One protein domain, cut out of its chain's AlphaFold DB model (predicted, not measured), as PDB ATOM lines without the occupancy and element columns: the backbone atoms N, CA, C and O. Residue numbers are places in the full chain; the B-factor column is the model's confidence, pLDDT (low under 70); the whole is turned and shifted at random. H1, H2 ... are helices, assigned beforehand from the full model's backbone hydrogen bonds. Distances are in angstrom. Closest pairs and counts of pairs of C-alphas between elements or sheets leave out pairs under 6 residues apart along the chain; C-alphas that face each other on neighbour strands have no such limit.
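Overview. This is residues 137 to 236 of the 344 residues of the protein "Aste57867_23140 protein" of Aphanomyces stellatus (UniProt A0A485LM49). Two small lobes of three helices each sit end to end: a looser one of H1, H2 and H3, and a closer one in which H6 crosses the helical hairpin of H4 and H5. Within the first lobe H1 lies crosswise near H3 and H2 meets the first part of H3; the lobes are joined by the chain from H3 to H4 and by a small contact between H3 and H6. The printed part has 100 residues with six named helices, H1 to H6 in that order, and no named strand; the class is all helix. The whole is compact, with a radius of gyration of the C-alphas of 13.8 A, and spans 39 by 26 by 25 A.

Along the chain. H1, residues 137 to 149, begins at C-alpha 137 (233.168, 207.903, 110.902) and is 18.2 A long. H2 is residues 158 to 162. H3, residues 170 to 184, is the longest helix, 20.8 A from its first C-alpha at (245.811, 208.067, 123.196) to its last. H4, residues 189 to 200, is 16.4 A long. H5 is residues 208 to 215, 10.4 A long. H6, residues 224 to 235, is 15.1 A long and ends at C-alpha 235 (254.967, 231.768, 113.410).

Arrangement. The hub is H6, touching H3, H4 and H5. With residues 224 to 228 alone it touches H5, about perpendicular at 82 degrees; the closest C-alphas, of Gly 209 and His 224, are 4.6 A apart. H6 touches H4, about perpendicular at 83 degrees, closest at the C-alphas of Lys 196 and Leu 235, 5.9 A. H4 and H5 form a hairpin and touch, with the closest C-alphas, of Met 198 and Ile 211, 6.9 A apart; they run opposite ways at a shallow tilt of 34 degrees, only just short of steep. With residues 225 to 226 alone H6 touches H3, the same way at a steep tilt of 47 degrees, closest at the C-alphas of Val 178 and Glu 226, 5.8 A. H3 touches H2 with residues 170 to 174 alone, closest at the C-alphas of Trp 161 and Ala 170, 4.8 A. H1 and H3 are close but not clearly touching, about perpendicular at 83 degrees, with the C-alphas of Leu 142 and Trp 177 closest at 6.9 A. H1 is apart from H4, H5 and H6. In each of the six helices every O i to N i+4 pair is within hydrogen-bond range.

Size, cuts and confidence. The two C-alphas farthest apart are those of Thr 137 and Ser 203, 41.4 A. The printed part has no cut; the link from H3 to H4 is tight and the other links are short. The mean pLDDT of the printed part is 75.3, and 23 residues are under 70, among them residues 148 to 155, 182 to 186 and 203 to 206.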
ATOM      1  N   THR A 137     233.905 208.269 109.686       82.31
ATOM      2  CA  THR A 137     233.168 207.903 110.902       82.31
ATOM      3  C   THR A 137     233.994 208.150 112.166       82.31
ATOM      4  O   THR A 137     233.485 208.734 113.120       82.31
ATOM      5  N   HIS A 138     235.280 207.790 112.158       84.81
ATOM      6  CA  HIS A 138     236.204 208.047 113.265       84.81
ATOM      7  C   HIS A 138     236.414 209.548 113.500       84.81
ATOM      8  O   HIS A 138     236.500 209.996 114.642       84.81
ATOM      9  N   GLU A 139     236.461 210.348 112.431       83.38
ATOM     10  CA  GLU A 139     236.565 211.804 112.561       83.38
ATOM     11  C   GLU A 139     235.301 212.434 113.136       83.38
ATOM     12  O   GLU A 139     235.392 213.337 113.968       83.38
ATOM     13  N   ILE A 140     234.124 211.967 112.711       83.38
ATOM     14  CA  ILE A 140     232.841 212.420 113.258       83.38
ATOM     15  C   ILE A 140     232.752 212.073 114.745       83.38
ATOM     16  O   ILE A 140     232.346 212.922 115.540       83.38
ATOM     17  N   GLN A 141     233.175 210.869 115.138       83.12
ATOM     18  CA  GLN A 141     233.205 210.446 116.539       83.12
ATOM     19  C   GLN A 141     234.151 211.319 117.367       83.12
ATOM     20  O   GLN A 141     233.714 211.874 118.371       83.12
ATOM     21  N   LEU A 142     235.388 211.549 116.905       83.56
ATOM     22  CA  LEU A 142     236.314 212.477 117.565       83.56
ATOM     23  C   LEU A 142     235.710 213.879 117.715       83.56
ATOM     24  O   LEU A 142     235.705 214.429 118.812       83.56
ATOM     25  N   LYS A 143     235.165 214.455 116.637       81.38
ATOM     26  CA  LYS A 143     234.556 215.796 116.675       81.38
ATOM     27  C   LYS A 143     233.389 215.862 117.656       81.38
ATOM     28  O   LYS A 143     233.290 216.822 118.409       81.38
ATOM     29  N   THR A 144     232.533 214.845 117.676       82.00
ATOM     30  CA  THR A 144     231.366 214.796 118.571       82.00
ATOM     31  C   THR A 144     231.799 214.706 120.032       82.00
ATOM     32  O   THR A 144     231.351 215.508 120.851       82.00
ATOM     33  N   THR A 145     232.726 213.798 120.353       78.69
ATOM     34  CA  THR A 145     233.252 213.630 121.714       78.69
ATOM     35  C   THR A 145     233.955 214.896 122.204       78.69
ATOM     36  O   THR A 145     233.737 215.318 123.336       78.69
ATOM     37  N   PHE A 146     234.738 215.564 121.351       72.38
ATOM     38  CA  PHE A 146     235.470 216.765 121.756       72.38
ATOM     39  C   PHE A 146     234.649 218.052 121.765       72.38
ATOM     40  O   PHE A 146     234.914 218.928 122.588       72.38
ATOM     41  N   ASN A 147     233.618 218.164 120.928       70.19
ATOM     42  CA  ASN A 147     232.654 219.257 121.037       70.19
ATOM     43  C   ASN A 147     231.864 219.168 122.351       70.19
ATOM     44  O   ASN A 147     231.601 220.197 122.967       70.19
ATOM     45  N   ALA A 148     231.549 217.953 122.818       67.12
ATOM     46  CA  ALA A 148     231.006 217.749 124.161       67.12
ATOM     47  C   ALA A 148     232.040 218.091 125.254       67.12
ATOM     48  O   ALA A 148     231.688 218.656 126.290       67.12
ATOM     49  N   TRP A 149     233.328 217.831 124.988       67.25
ATOM     50  CA  TRP A 149     234.436 218.106 125.908       67.25
ATOM     51  C   TRP A 149     234.749 219.594 126.113       67.25
ATOM     52  O   TRP A 149     235.304 219.968 127.146       67.25
ATOM     53  N   ALA A 150     234.388 220.463 125.162       55.75
ATOM     54  CA  ALA A 150     234.638 221.908 125.229       55.75
ATOM     55  C   ALA A 150     234.106 222.569 126.521       55.75
ATOM     56  O   ALA A 150     234.606 223.616 126.928       55.75
ATOM     57  N   ASN A 151     233.156 221.921 127.202       53.09
ATOM     58  CA  ASN A 151     232.553 222.384 128.450       53.09
ATOM     59  C   ASN A 151     233.325 221.983 129.726       53.09
ATOM     60  O   ASN A 151     232.979 222.453 130.805       53.09
ATOM     61  N   HIS A 152     234.362 221.142 129.636       52.59
ATOM     62  CA  HIS A 152     235.035 220.575 130.815       52.59
ATOM     63  C   HIS A 152     236.230 221.391 131.333       52.59
ATOM     64  O   HIS A 152     236.755 221.072 132.395       52.59
ATOM     65  N   GLY A 153     236.668 222.442 130.627       57.47
ATOM     66  CA  GLY A 153     237.694 223.393 131.102       57.47
ATOM     67  C   GLY A 153     239.092 222.813 131.388       57.47
ATOM     68  O   GLY A 153     239.992 223.563 131.763       57.47
ATOM     69  N   VAL A 154     239.288 221.504 131.205       66.50
ATOM     70  CA  VAL A 154     240.497 220.751 131.558       66.50
ATOM     71  C   VAL A 154     240.942 219.903 130.366       66.50
ATOM     72  O   VAL A 154     240.120 219.375 129.614       66.50
ATOM     73  N   GLU A 155     242.260 219.804 130.178       68.44
ATOM     74  CA  GLU A 155     242.869 218.966 129.144       68.44
ATOM     75  C   GLU A 155     242.610 217.473 129.440       68.44
ATOM     76  O   GLU A 155     242.855 217.046 130.569       68.44
ATOM     77  N   PRO A 156     242.117 216.681 128.467       73.62
ATOM     78  CA  PRO A 156     241.832 215.264 128.679       73.62
ATOM     79  C   PRO A 156     243.114 214.484 128.969       73.62
ATOM     80  O   PRO A 156     244.110 214.617 128.243       73.62
ATOM     81  N   MET A 157     243.069 213.644 129.999       78.50
ATOM     82  CA  MET A 157     244.145 212.724 130.362       78.50
ATOM     83  C   MET A 157     244.204 211.543 129.391       78.50
ATOM     84  O   MET A 157     243.257 211.282 128.657       78.50
ATOM     85  N   ASP A 158     245.305 210.788 129.383       75.31
ATOM     86  CA  ASP A 158     245.469 209.637 128.476       75.31
ATOM     87  C   ASP A 158     244.323 208.613 128.600       75.31
ATOM     88  O   ASP A 158     243.840 208.115 127.587       75.31
ATOM     89  N   ALA A 159     243.792 208.406 129.811       78.06
ATOM     90  CA  ALA A 159     242.620 207.561 130.053       78.06
ATOM     91  C   ALA A 159     241.348 208.058 129.333       78.06
ATOM     92  O   ALA A 159     240.571 207.253 128.821       78.06
ATOM     93  N   ASP A 160     241.160 209.378 129.246       81.62
ATOM     94  CA  ASP A 160     240.037 209.994 128.531       81.62
ATOM     95  C   ASP A 160     240.154 209.771 127.021       81.62
ATOM     96  O   ASP A 160     239.164 209.516 126.337       81.62
ATOM     97  N   TRP A 161     241.381 209.828 126.492       82.44
ATOM     98  CA  TRP A 161     241.663 209.534 125.088       82.44
ATOM     99  C   TRP A 161     241.459 208.051 124.763       82.44
ATOM    100  O   TRP A 161     240.933 207.713 123.697       82.44
ATOM    101  N   ASP A 162     241.843 207.156 125.668       82.38
ATOM    102  CA  ASP A 162     241.664 205.716 125.490       82.38
ATOM    103  C   ASP A 162     240.186 205.307 125.517       82.38
ATOM    104  O   ASP A 162     239.792 204.441 124.735       82.38
ATOM    105  N   ALA A 163     239.349 206.001 126.297       82.81
ATOM    106  CA  ALA A 163     237.903 205.777 126.360       82.81
ATOM    107  C   ALA A 163     237.148 206.106 125.054       82.81
ATOM    108  O   ALA A 163     236.012 205.667 124.865       82.81
ATOM    109  N   ILE A 164     237.757 206.860 124.130       83.06
ATOM    110  CA  ILE A 164     237.142 207.187 122.838       83.06
ATOM    111  C   ILE A 164     237.105 205.924 121.959       83.06
ATOM    112  O   ILE A 164     238.173 205.352 121.701       83.06
ATOM    113  N   PRO A 165     235.927 205.510 121.437       82.62
ATOM    114  CA  PRO A 165     235.740 204.263 120.688       82.62
ATOM    115  C   PRO A 165     236.233 204.382 119.237       82.62
ATOM    116  O   PRO A 165     235.507 204.141 118.277       82.62
ATOM    117  N   VAL A 166     237.485 204.794 119.081       83.19
ATOM    118  CA  VAL A 166     238.172 205.055 117.818       83.19
ATOM    119  C   VAL A 166     239.498 204.288 117.843       83.19
ATOM    120  O   VAL A 166     240.143 204.241 118.894       83.19
ATOM    121  N   PRO A 167     239.934 203.664 116.737       78.00
ATOM    122  CA  PRO A 167     241.191 202.925 116.717       78.00
ATOM    123  C   PRO A 167     242.404 203.845 116.918       78.00
ATOM    124  O   PRO A 167     242.457 204.947 116.379       78.00
ATOM    125  N   GLY A 168     243.399 203.345 117.651       78.12
ATOM    126  CA  GLY A 168     244.670 204.028 117.897       78.12
ATOM    127  C   GLY A 168     244.939 204.266 119.382       78.12
ATOM    128  O   GLY A 168     244.055 204.129 120.226       78.12
ATOM    129  N   THR A 169     246.183 204.612 119.686       80.81
ATOM    130  CA  THR A 169     246.637 205.004 121.027       80.81
ATOM    131  C   THR A 169     246.125 206.397 121.407       80.81
ATOM    132  O   THR A 169     245.809 207.212 120.533       80.81
ATOM    133  N   ALA A 170     246.102 206.719 122.705       76.19
ATOM    134  CA  ALA A 170     245.811 208.067 123.196       76.19
ATOM    135  C   ALA A 170     246.603 209.168 122.463       76.19
ATOM    136  O   ALA A 170     246.039 210.183 122.046       76.19
ATOM    137  N   ALA A 171     247.898 208.938 122.230       72.50
ATOM    138  CA  ALA A 171     248.770 209.872 121.522       72.50
ATOM    139  C   ALA A 171     248.347 210.078 120.055       72.50
ATOM    140  O   ALA A 171     248.334 211.206 119.565       72.50
ATOM    141  N   GLU A 172     247.972 209.010 119.351       76.06
ATOM    142  CA  GLU A 172     247.504 209.077 117.961       76.06
ATOM    143  C   GLU A 172     246.174 209.825 117.841       76.06
ATOM    144  O   GLU A 172     246.023 210.698 116.982       76.06
ATOM    145  N   LYS A 173     245.230 209.538 118.744       81.88
ATOM    146  CA  LYS A 173     243.939 210.232 118.825       81.88
ATOM    147  C   LYS A 173     244.127 211.722 119.128       81.88
ATOM    148  O   LYS A 173     243.518 212.557 118.456       81.88
ATOM    149  N   ARG A 174     245.019 212.064 120.070       76.81
ATOM    150  CA  ARG A 174     245.367 213.453 120.417       76.81
ATOM    151  C   ARG A 174     245.941 214.204 119.228       76.81
ATOM    152  O   ARG A 174     245.455 215.280 118.883       76.81
ATOM    153  N   ARG A 175     246.917 213.608 118.540       73.50
ATOM    154  CA  ARG A 175     247.503 214.183 117.321       73.50
ATOM    155  C   ARG A 175     246.446 214.419 116.247       73.50
ATOM    156  O   ARG A 175     246.406 215.505 115.667       73.50
ATOM    157  N   ARG A 176     245.568 213.440 115.998       78.50
ATOM    158  CA  ARG A 176     244.509 213.567 114.987       78.50
ATOM    159  C   ARG A 176     243.516 214.670 115.340       78.50
ATOM    160  O   ARG A 176     243.145 215.450 114.466       78.50
ATOM    161  N   TRP A 177     243.133 214.782 116.608       78.25
ATOM    162  CA  TRP A 177     242.277 215.869 117.073       78.25
ATOM    163  C   TRP A 177     242.922 217.243 116.876       78.25
ATOM    164  O   TRP A 177     242.276 218.139 116.339       78.25
ATOM    165  N   VAL A 178     244.198 217.409 117.241       75.25
ATOM    166  CA  VAL A 178     244.917 218.679 117.046       75.25
ATOM    167  C   VAL A 178     244.923 219.076 115.567       75.25
ATOM    168  O   VAL A 178     244.648 220.230 115.260       75.25
ATOM    169  N   GLN A 179     245.140 218.135 114.643       73.19
ATOM    170  CA  GLN A 179     245.043 218.410 113.200       73.19
ATOM    171  C   GLN A 179     243.649 218.907 112.800       73.19
ATOM    172  O   GLN A 179     243.529 219.978 112.213       73.19
ATOM    173  N   LEU A 180     242.599 218.171 113.180       74.44
ATOM    174  CA  LEU A 180     241.216 218.545 112.872       74.44
ATOM    175  C   LEU A 180     240.846 219.911 113.463       74.44
ATOM    176  O   LEU A 180     240.152 220.700 112.827       74.44
ATOM    177  N   LYS A 181     241.320 220.207 114.672       74.62
ATOM    178  CA  LYS A 181     241.059 221.474 115.353       74.62
ATOM    179  C   LYS A 181     241.758 222.649 114.675       74.62
ATOM    180  O   LYS A 181     241.155 223.713 114.573       74.62
ATOM    181  N   LEU A 182     242.982 222.466 114.183       69.31
ATOM    182  CA  LEU A 182     243.692 223.496 113.417       69.31
ATOM    183  C   LEU A 182     242.963 223.852 112.115       69.31
ATOM    184  O   LEU A 182     242.951 225.022 111.730       69.31
ATOM    185  N   ASP A 183     242.324 222.869 111.480       67.38
ATOM    186  CA  ASP A 183     241.536 223.083 110.264       67.38
ATOM    187  C   ASP A 183     240.186 223.764 110.560       67.38
ATOM    188  O   ASP A 183     239.733 224.615 109.792       67.38
ATOM    189  N   LEU A 184     239.552 223.423 111.688       66.94
ATOM    190  CA  LEU A 184     238.233 223.936 112.081       66.94
ATOM    191  C   LEU A 184     238.278 225.305 112.772       66.94
ATOM    192  O   LEU A 184     237.390 226.130 112.560       66.94
ATOM    193  N   GLN A 185     239.277 225.555 113.617       67.56
ATOM    194  CA  GLN A 185     239.333 226.724 114.490       67.56
ATOM    195  C   GLN A 185     240.625 227.510 114.267       67.56
ATOM    196  O   GLN A 185     241.607 227.385 115.005       67.56
ATOM    197  N   LYS A 186     240.592 228.388 113.261       68.94
ATOM    198  CA  LYS A 186     241.699 229.307 112.983       68.94
ATOM    199  C   LYS A 186     241.973 230.192 114.201       68.94
ATOM    200  O   LYS A 186     241.066 230.790 114.779       68.94
ATOM    201  N   MET A 187     243.238 230.242 114.606       76.38
ATOM    202  CA  MET A 187     243.705 231.136 115.663       76.38
ATOM    203  C   MET A 187     243.555 232.593 115.208       76.38
ATOM    204  O   MET A 187     243.736 232.900 114.028       76.38
ATOM    205  N   SER A 188     243.158 233.479 116.125       82.12
ATOM    206  CA  SER A 188     243.013 234.902 115.809       82.12
ATOM    207  C   SER A 188     244.389 235.541 115.593       82.12
ATOM    208  O   SER A 188     245.374 235.104 116.185       82.12
ATOM    209  N   ALA A 189     244.470 236.612 114.798       78.62
ATOM    210  CA  ALA A 189     245.736 237.324 114.574       78.62
ATOM    211  C   ALA A 189     246.352 237.873 115.883       78.62
ATOM    212  O   ALA A 189     247.576 237.926 116.035       78.62
ATOM    213  N   GLY A 190     245.506 238.239 116.854       82.31
ATOM    214  CA  GLY A 190     245.943 238.653 118.188       82.31
ATOM    215  C   GLY A 190     246.551 237.501 118.993       82.31
ATOM    216  O   GLY A 190     247.601 237.673 119.613       82.31
ATOM    217  N   ASP A 191     245.941 236.315 118.943       83.50
ATOM    218  CA  ASP A 191     246.475 235.123 119.608       83.50
ATOM    219  C   ASP A 191     247.756 234.614 118.939       83.50
ATOM    220  O   ASP A 191     248.677 234.224 119.648       83.50
ATOM    221  N   ASP A 192     247.859 234.695 117.609       83.38
ATOM    222  CA  ASP A 192     249.082 234.371 116.863       83.38
ATOM    223  C   ASP A 192     250.245 235.283 117.298       83.38
ATOM    224  O   ASP A 192     251.351 234.812 117.566       83.38
ATOM    225  N   THR A 193     249.995 236.589 117.452       84.19
ATOM    226  CA  THR A 193     251.017 237.551 117.907       84.19
ATOM    227  C   THR A 193     251.469 237.252 119.340       84.19
ATOM    228  O   THR A 193     252.664 237.265 119.640       84.19
ATOM    229  N   ARG A 194     250.523 236.920 120.229       85.31
ATOM    230  CA  ARG A 194     250.814 236.538 121.620       85.31
ATOM    231  C   ARG A 194     251.564 235.209 121.702       85.31
ATOM    232  O   ARG A 194     252.516 235.105 122.471       85.31
ATOM    233  N   LEU A 195     251.155 234.210 120.921       86.31
ATOM    234  CA  LEU A 195     251.813 232.906 120.836       86.31
ATOM    235  C   LEU A 195     253.245 233.055 120.327       86.31
ATOM    236  O   LEU A 195     254.147 232.455 120.904       86.31
ATOM    237  N   LYS A 196     253.465 233.891 119.306       83.56
ATOM    238  CA  LYS A 196     254.802 234.195 118.793       83.56
ATOM    239  C   LYS A 196     255.681 234.835 119.865       83.56
ATOM    240  O   LYS A 196     256.733 234.295 120.174       83.56
ATOM    241  N   ALA A 197     255.209 235.902 120.512       83.62
ATOM    242  CA  ALA A 197     255.962 236.576 121.570       83.62
ATOM    243  C   ALA A 197     256.312 235.640 122.745       83.62
ATOM    244  O   ALA A 197     257.422 235.692 123.266       83.62
ATOM    245  N   MET A 198     255.387 234.760 123.153       84.94
ATOM    246  CA  MET A 198     255.640 233.780 124.218       84.94
ATOM    247  C   MET A 198     256.544 232.622 123.778       84.94
ATOM    248  O   MET A 198     257.277 232.094 124.607       84.94
ATOM    249  N   GLY A 199     256.488 232.216 122.508       80.25
ATOM    250  CA  GLY A 199     257.377 231.198 121.953       80.25
ATOM    251  C   GLY A 199     258.805 231.710 121.755       80.25
ATOM    252  O   GLY A 199     259.747 230.984 122.057       80.25
ATOM    253  N   ASP A 200     258.963 232.969 121.338       77.94
ATOM    254  CA  ASP A 200     260.264 233.624 121.138       77.94
ATOM    255  C   ASP A 200     260.956 233.944 122.478       77.94
ATOM    256  O   ASP A 200     262.174 233.845 122.593       77.94
ATOM    257  N   ALA A 201     260.185 234.293 123.516       75.88
ATOM    258  CA  ALA A 201     260.689 234.596 124.862       75.88
ATOM    259  C   ALA A 201     260.895 233.351 125.752       75.88
ATOM    260  O   ALA A 201     261.087 233.474 126.968       75.88
ATOM    261  N   ARG A 202     260.801 232.149 125.177       71.06
ATOM    262  CA  ARG A 202     260.819 230.887 125.919       71.06
ATOM    263  C   ARG A 202     262.235 230.573 126.420       71.06
ATOM    264  O   ARG A 202     263.134 230.342 125.620       71.06
ATOM    265  N   SER A 203     262.422 230.507 127.740       57.66
ATOM    266  CA  SER A 203     263.581 229.846 128.361       57.66
ATOM    267  C   SER A 203     263.338 228.336 128.490       57.66
ATOM    268  O   SER A 203     262.195 227.887 128.363       57.66
ATOM    269  N   ASP A 204     264.379 227.548 128.780       52.88
ATOM    270  CA  ASP A 204     264.293 226.081 128.931       52.88
ATOM    271  C   ASP A 204     263.204 225.619 129.934       52.88
ATOM    272  O   ASP A 204     262.657 224.524 129.805       52.88
ATOM    273  N   ASP A 205     262.790 226.491 130.863       48.12
ATOM    274  CA  ASP A 205     261.763 226.232 131.886       48.12
ATOM    275  C   ASP A 205     260.310 226.537 131.452       48.12
ATOM    276  O   ASP A 205     259.342 226.266 132.183       48.12
ATOM    277  N   GLN A 206     260.103 227.142 130.278       56.72
ATOM    278  CA  GLN A 206     258.771 227.465 129.764       56.72
ATOM    279  C   GLN A 206     258.251 226.354 128.849       56.72
ATOM    280  O   GLN A 206     258.392 226.377 127.633       56.72
ATOM    281  N   ASN A 207     257.582 225.376 129.459       73.62
ATOM    282  CA  ASN A 207     256.908 224.296 128.741       73.62
ATOM    283  C   ASN A 207     255.660 224.815 127.982       73.62
ATOM    284  O   ASN A 207     254.900 225.635 128.510       73.62
ATOM    285  N   TRP A 208     255.402 224.300 126.775       79.00
ATOM    286  CA  TRP A 208     254.241 224.629 125.930       79.00
ATOM    287  C   TRP A 208     252.898 224.501 126.652       79.00
ATOM    288  O   TRP A 208     251.979 225.269 126.377       79.00
ATOM    289  N   GLY A 209     252.793 223.616 127.649       79.31
ATOM    290  CA  GLY A 209     251.609 223.513 128.509       79.31
ATOM    291  C   GLY A 209     251.305 224.762 129.343       79.31
ATOM    292  O   GLY A 209     250.148 225.016 129.679       79.31
ATOM    293  N   ARG A 210     252.305 225.585 129.684       81.12
ATOM    294  CA  ARG A 210     252.074 226.889 130.338       81.12
ATOM    295  C   ARG A 210     251.616 227.943 129.333       81.12
ATOM    296  O   ARG A 210     250.737 228.737 129.653       81.12
ATOM    297  N   ILE A 211     252.185 227.929 128.129       83.00
ATOM    298  CA  ILE A 211     251.816 228.837 127.034       83.00
ATOM    299  C   ILE A 211     250.361 228.584 126.617       83.00
ATOM    300  O   ILE A 211     249.562 229.517 126.568       83.00
ATOM    301  N   ALA A 212     249.985 227.319 126.431       83.69
ATOM    302  CA  ALA A 212     248.627 226.913 126.085       83.69
ATOM    303  C   ALA A 212     247.593 227.338 127.135       83.69
ATOM    304  O   ALA A 212     246.549 227.888 126.787       83.69
ATOM    305  N   ARG A 213     247.910 227.201 128.429       82.31
ATOM    306  CA  ARG A 213     247.051 227.703 129.514       82.31
ATOM    307  C   ARG A 213     246.876 229.223 129.485       82.31
ATOM    308  O   ARG A 213     245.768 229.695 129.692       82.31
ATOM    309  N   LYS A 214     247.931 229.991 129.186       84.62
ATOM    310  CA  LYS A 214     247.858 231.464 129.068       84.62
ATOM    311  C   LYS A 214     247.086 231.944 127.832       84.62
ATOM    312  O   LYS A 214     246.552 233.053 127.838       84.62
ATOM    313  N   LEU A 215     247.076 231.141 126.768       83.94
ATOM    314  CA  LEU A 215     246.319 231.401 125.538       83.94
ATOM    315  C   LEU A 215     244.885 230.873 125.597       83.94
ATOM    316  O   LEU A 215     244.058 231.259 124.775       83.94
ATOM    317  N   SER A 216     244.589 229.999 126.556       83.06
ATOM    318  CA  SER A 216     243.239 229.509 126.779       83.06
ATOM    319  C   SER A 216     242.366 230.620 127.356       83.06
ATOM    320  O   SER A 216     242.773 231.372 128.239       83.06
ATOM    321  N   THR A 217     241.143 230.711 126.855       75.81
ATOM    322  CA  THR A 217     240.090 231.579 127.388       75.81
ATOM    323  C   THR A 217     238.929 230.706 127.866       75.81
ATOM    324  O   THR A 217     238.817 229.565 127.414       75.81
ATOM    325  N   PRO A 218     238.009 231.217 128.705       67.75
ATOM    326  CA  PRO A 218     236.838 230.454 129.153       67.75
ATOM    327  C   PRO A 218     235.966 229.899 128.016       67.75
ATOM    328  O   PRO A 218     235.183 228.985 128.231       67.75
ATOM    329  N   ARG A 219     236.088 230.459 126.804       66.06
ATOM    330  CA  ARG A 219     235.367 230.019 125.601       66.06
ATOM    331  C   ARG A 219     236.209 229.161 124.657       66.06
ATOM    332  O   ARG A 219     235.653 228.507 123.784       66.06
ATOM    333  N   ILE A 220     237.537 229.206 124.766       72.94
ATOM    334  CA  ILE A 220     238.458 228.538 123.841       72.94
ATOM    335  C   ILE A 220     239.606 227.936 124.644       72.94
ATOM    336  O   ILE A 220     240.558 228.632 124.996       72.94
ATOM    337  N   LEU A 221     239.534 226.631 124.890       75.44
ATOM    338  CA  LEU A 221     240.645 225.871 125.452       75.44
ATOM    339  C   LEU A 221     241.701 225.646 124.363       75.44
ATOM    340  O   LEU A 221     241.353 225.222 123.261       75.44
ATOM    341  N   ARG A 222     242.976 225.919 124.642       78.38
ATOM    342  CA  ARG A 222     244.107 225.663 123.736       78.38
ATOM    343  C   ARG A 222     244.993 224.576 124.325       78.38
ATOM    344  O   ARG A 222     245.245 224.576 125.527       78.38
ATOM    345  N   PHE A 223     245.464 223.669 123.477       78.31
ATOM    346  CA  PHE A 223     246.330 222.564 123.895       78.31
ATOM    347  C   PHE A 223     247.801 222.889 123.653       78.31
ATOM    348  O   PHE A 223     248.144 223.681 122.775       78.31
ATOM    349  N   HIS A 224     248.687 222.261 124.422       78.19
ATOM    350  CA  HIS A 224     250.127 222.461 124.260       78.19
ATOM    351  C   HIS A 224     250.613 222.040 122.870       78.19
ATOM    352  O   HIS A 224     251.315 222.808 122.214       78.19
ATOM    353  N   ASP A 225     250.136 220.893 122.387       70.25
ATOM    354  CA  ASP A 225     250.420 220.367 121.049       70.25
ATOM    355  C   ASP A 225     249.917 221.289 119.934       70.25
ATOM    356  O   ASP A 225     250.562 221.443 118.901       70.25
ATOM    357  N   GLU A 226     248.778 221.947 120.156       75.94
ATOM    358  CA  GLU A 226     248.198 222.917 119.228       75.94
ATOM    359  C   GLU A 226     249.059 224.185 119.143       75.94
ATOM    360  O   GLU A 226     249.400 224.632 118.048       75.94
ATOM    361  N   CYS A 227     249.453 224.746 120.289       78.31
ATOM    362  CA  CYS A 227     250.314 225.928 120.350       78.31
ATOM    363  C   CYS A 227     251.696 225.662 119.744       78.31
ATOM    364  O   CYS A 227     252.191 226.489 118.976       78.31
ATOM    365  N   LEU A 228     252.289 224.505 120.044       76.44
ATOM    366  CA  LEU A 228     253.551 224.066 119.453       76.44
ATOM    367  C   LEU A 228     253.431 223.965 117.925       76.44
ATOM    368  O   LEU A 228     254.235 224.560 117.206       76.44
ATOM    369  N   ALA A 229     252.391 223.290 117.428       70.69
ATOM    370  CA  ALA A 229     252.173 223.098 115.997       70.69
ATOM    371  C   ALA A 229     251.991 224.419 115.239       70.69
ATOM    372  O   ALA A 229     252.541 224.592 114.149       70.69
ATOM    373  N   ILE A 230     251.219 225.357 115.797       75.94
ATOM    374  CA  ILE A 230     250.999 226.673 115.183       75.94
ATOM    375  C   ILE A 230     252.297 227.472 115.176       75.94
ATOM    376  O   ILE A 230     252.653 228.047 114.146       75.94
ATOM    377  N   TYR A 231     253.016 227.485 116.300       73.12
ATOM    378  CA  TYR A 231     254.263 228.222 116.398       73.12
ATOM    379  C   TYR A 231     255.297 227.707 115.389       73.12
ATOM    380  O   TYR A 231     255.811 228.497 114.604       73.12
ATOM    381  N   GLN A 232     255.519 226.390 115.317       69.69
ATOM    382  CA  GLN A 232     256.460 225.781 114.368       69.69
ATOM    383  C   GLN A 232     256.071 226.024 112.904       69.69
ATOM    384  O   GLN A 232     256.914 226.414 112.103       69.69
ATOM    385  N   ARG A 233     254.797 225.826 112.544       66.31
ATOM    386  CA  ARG A 233     254.372 225.835 111.133       66.31
ATOM    387  C   ARG A 233     254.092 227.219 110.561       66.31
ATOM    388  O   ARG A 233     254.154 227.387 109.348       66.31
ATOM    389  N   ARG A 234     253.682 228.178 111.396       68.69
ATOM    390  CA  ARG A 234     253.168 229.480 110.928       68.69
ATOM    391  C   ARG A 234     253.929 230.677 111.476       68.69
ATOM    392  O   ARG A 234     253.967 231.700 110.802       68.69
ATOM    393  N   LEU A 235     254.469 230.589 112.692       70.69
ATOM    394  CA  LEU A 235     254.967 231.768 113.410       70.69
ATOM    395  C   LEU A 235     256.491 231.795 113.555       70.69
ATOM    396  O   LEU A 235     257.041 232.876 113.777       70.69
ATOM    397  N   ASN A 236     257.157 230.646 113.393       63.34
ATOM    398  CA  ASN A 236     258.605 230.521 113.469       63.34
ATOM    399  C   ASN A 236     259.269 230.891 112.125       63.34
ATOM    400  O   ASN A 236     259.142 230.137 111.154       63.34
TER     401      ASN A 236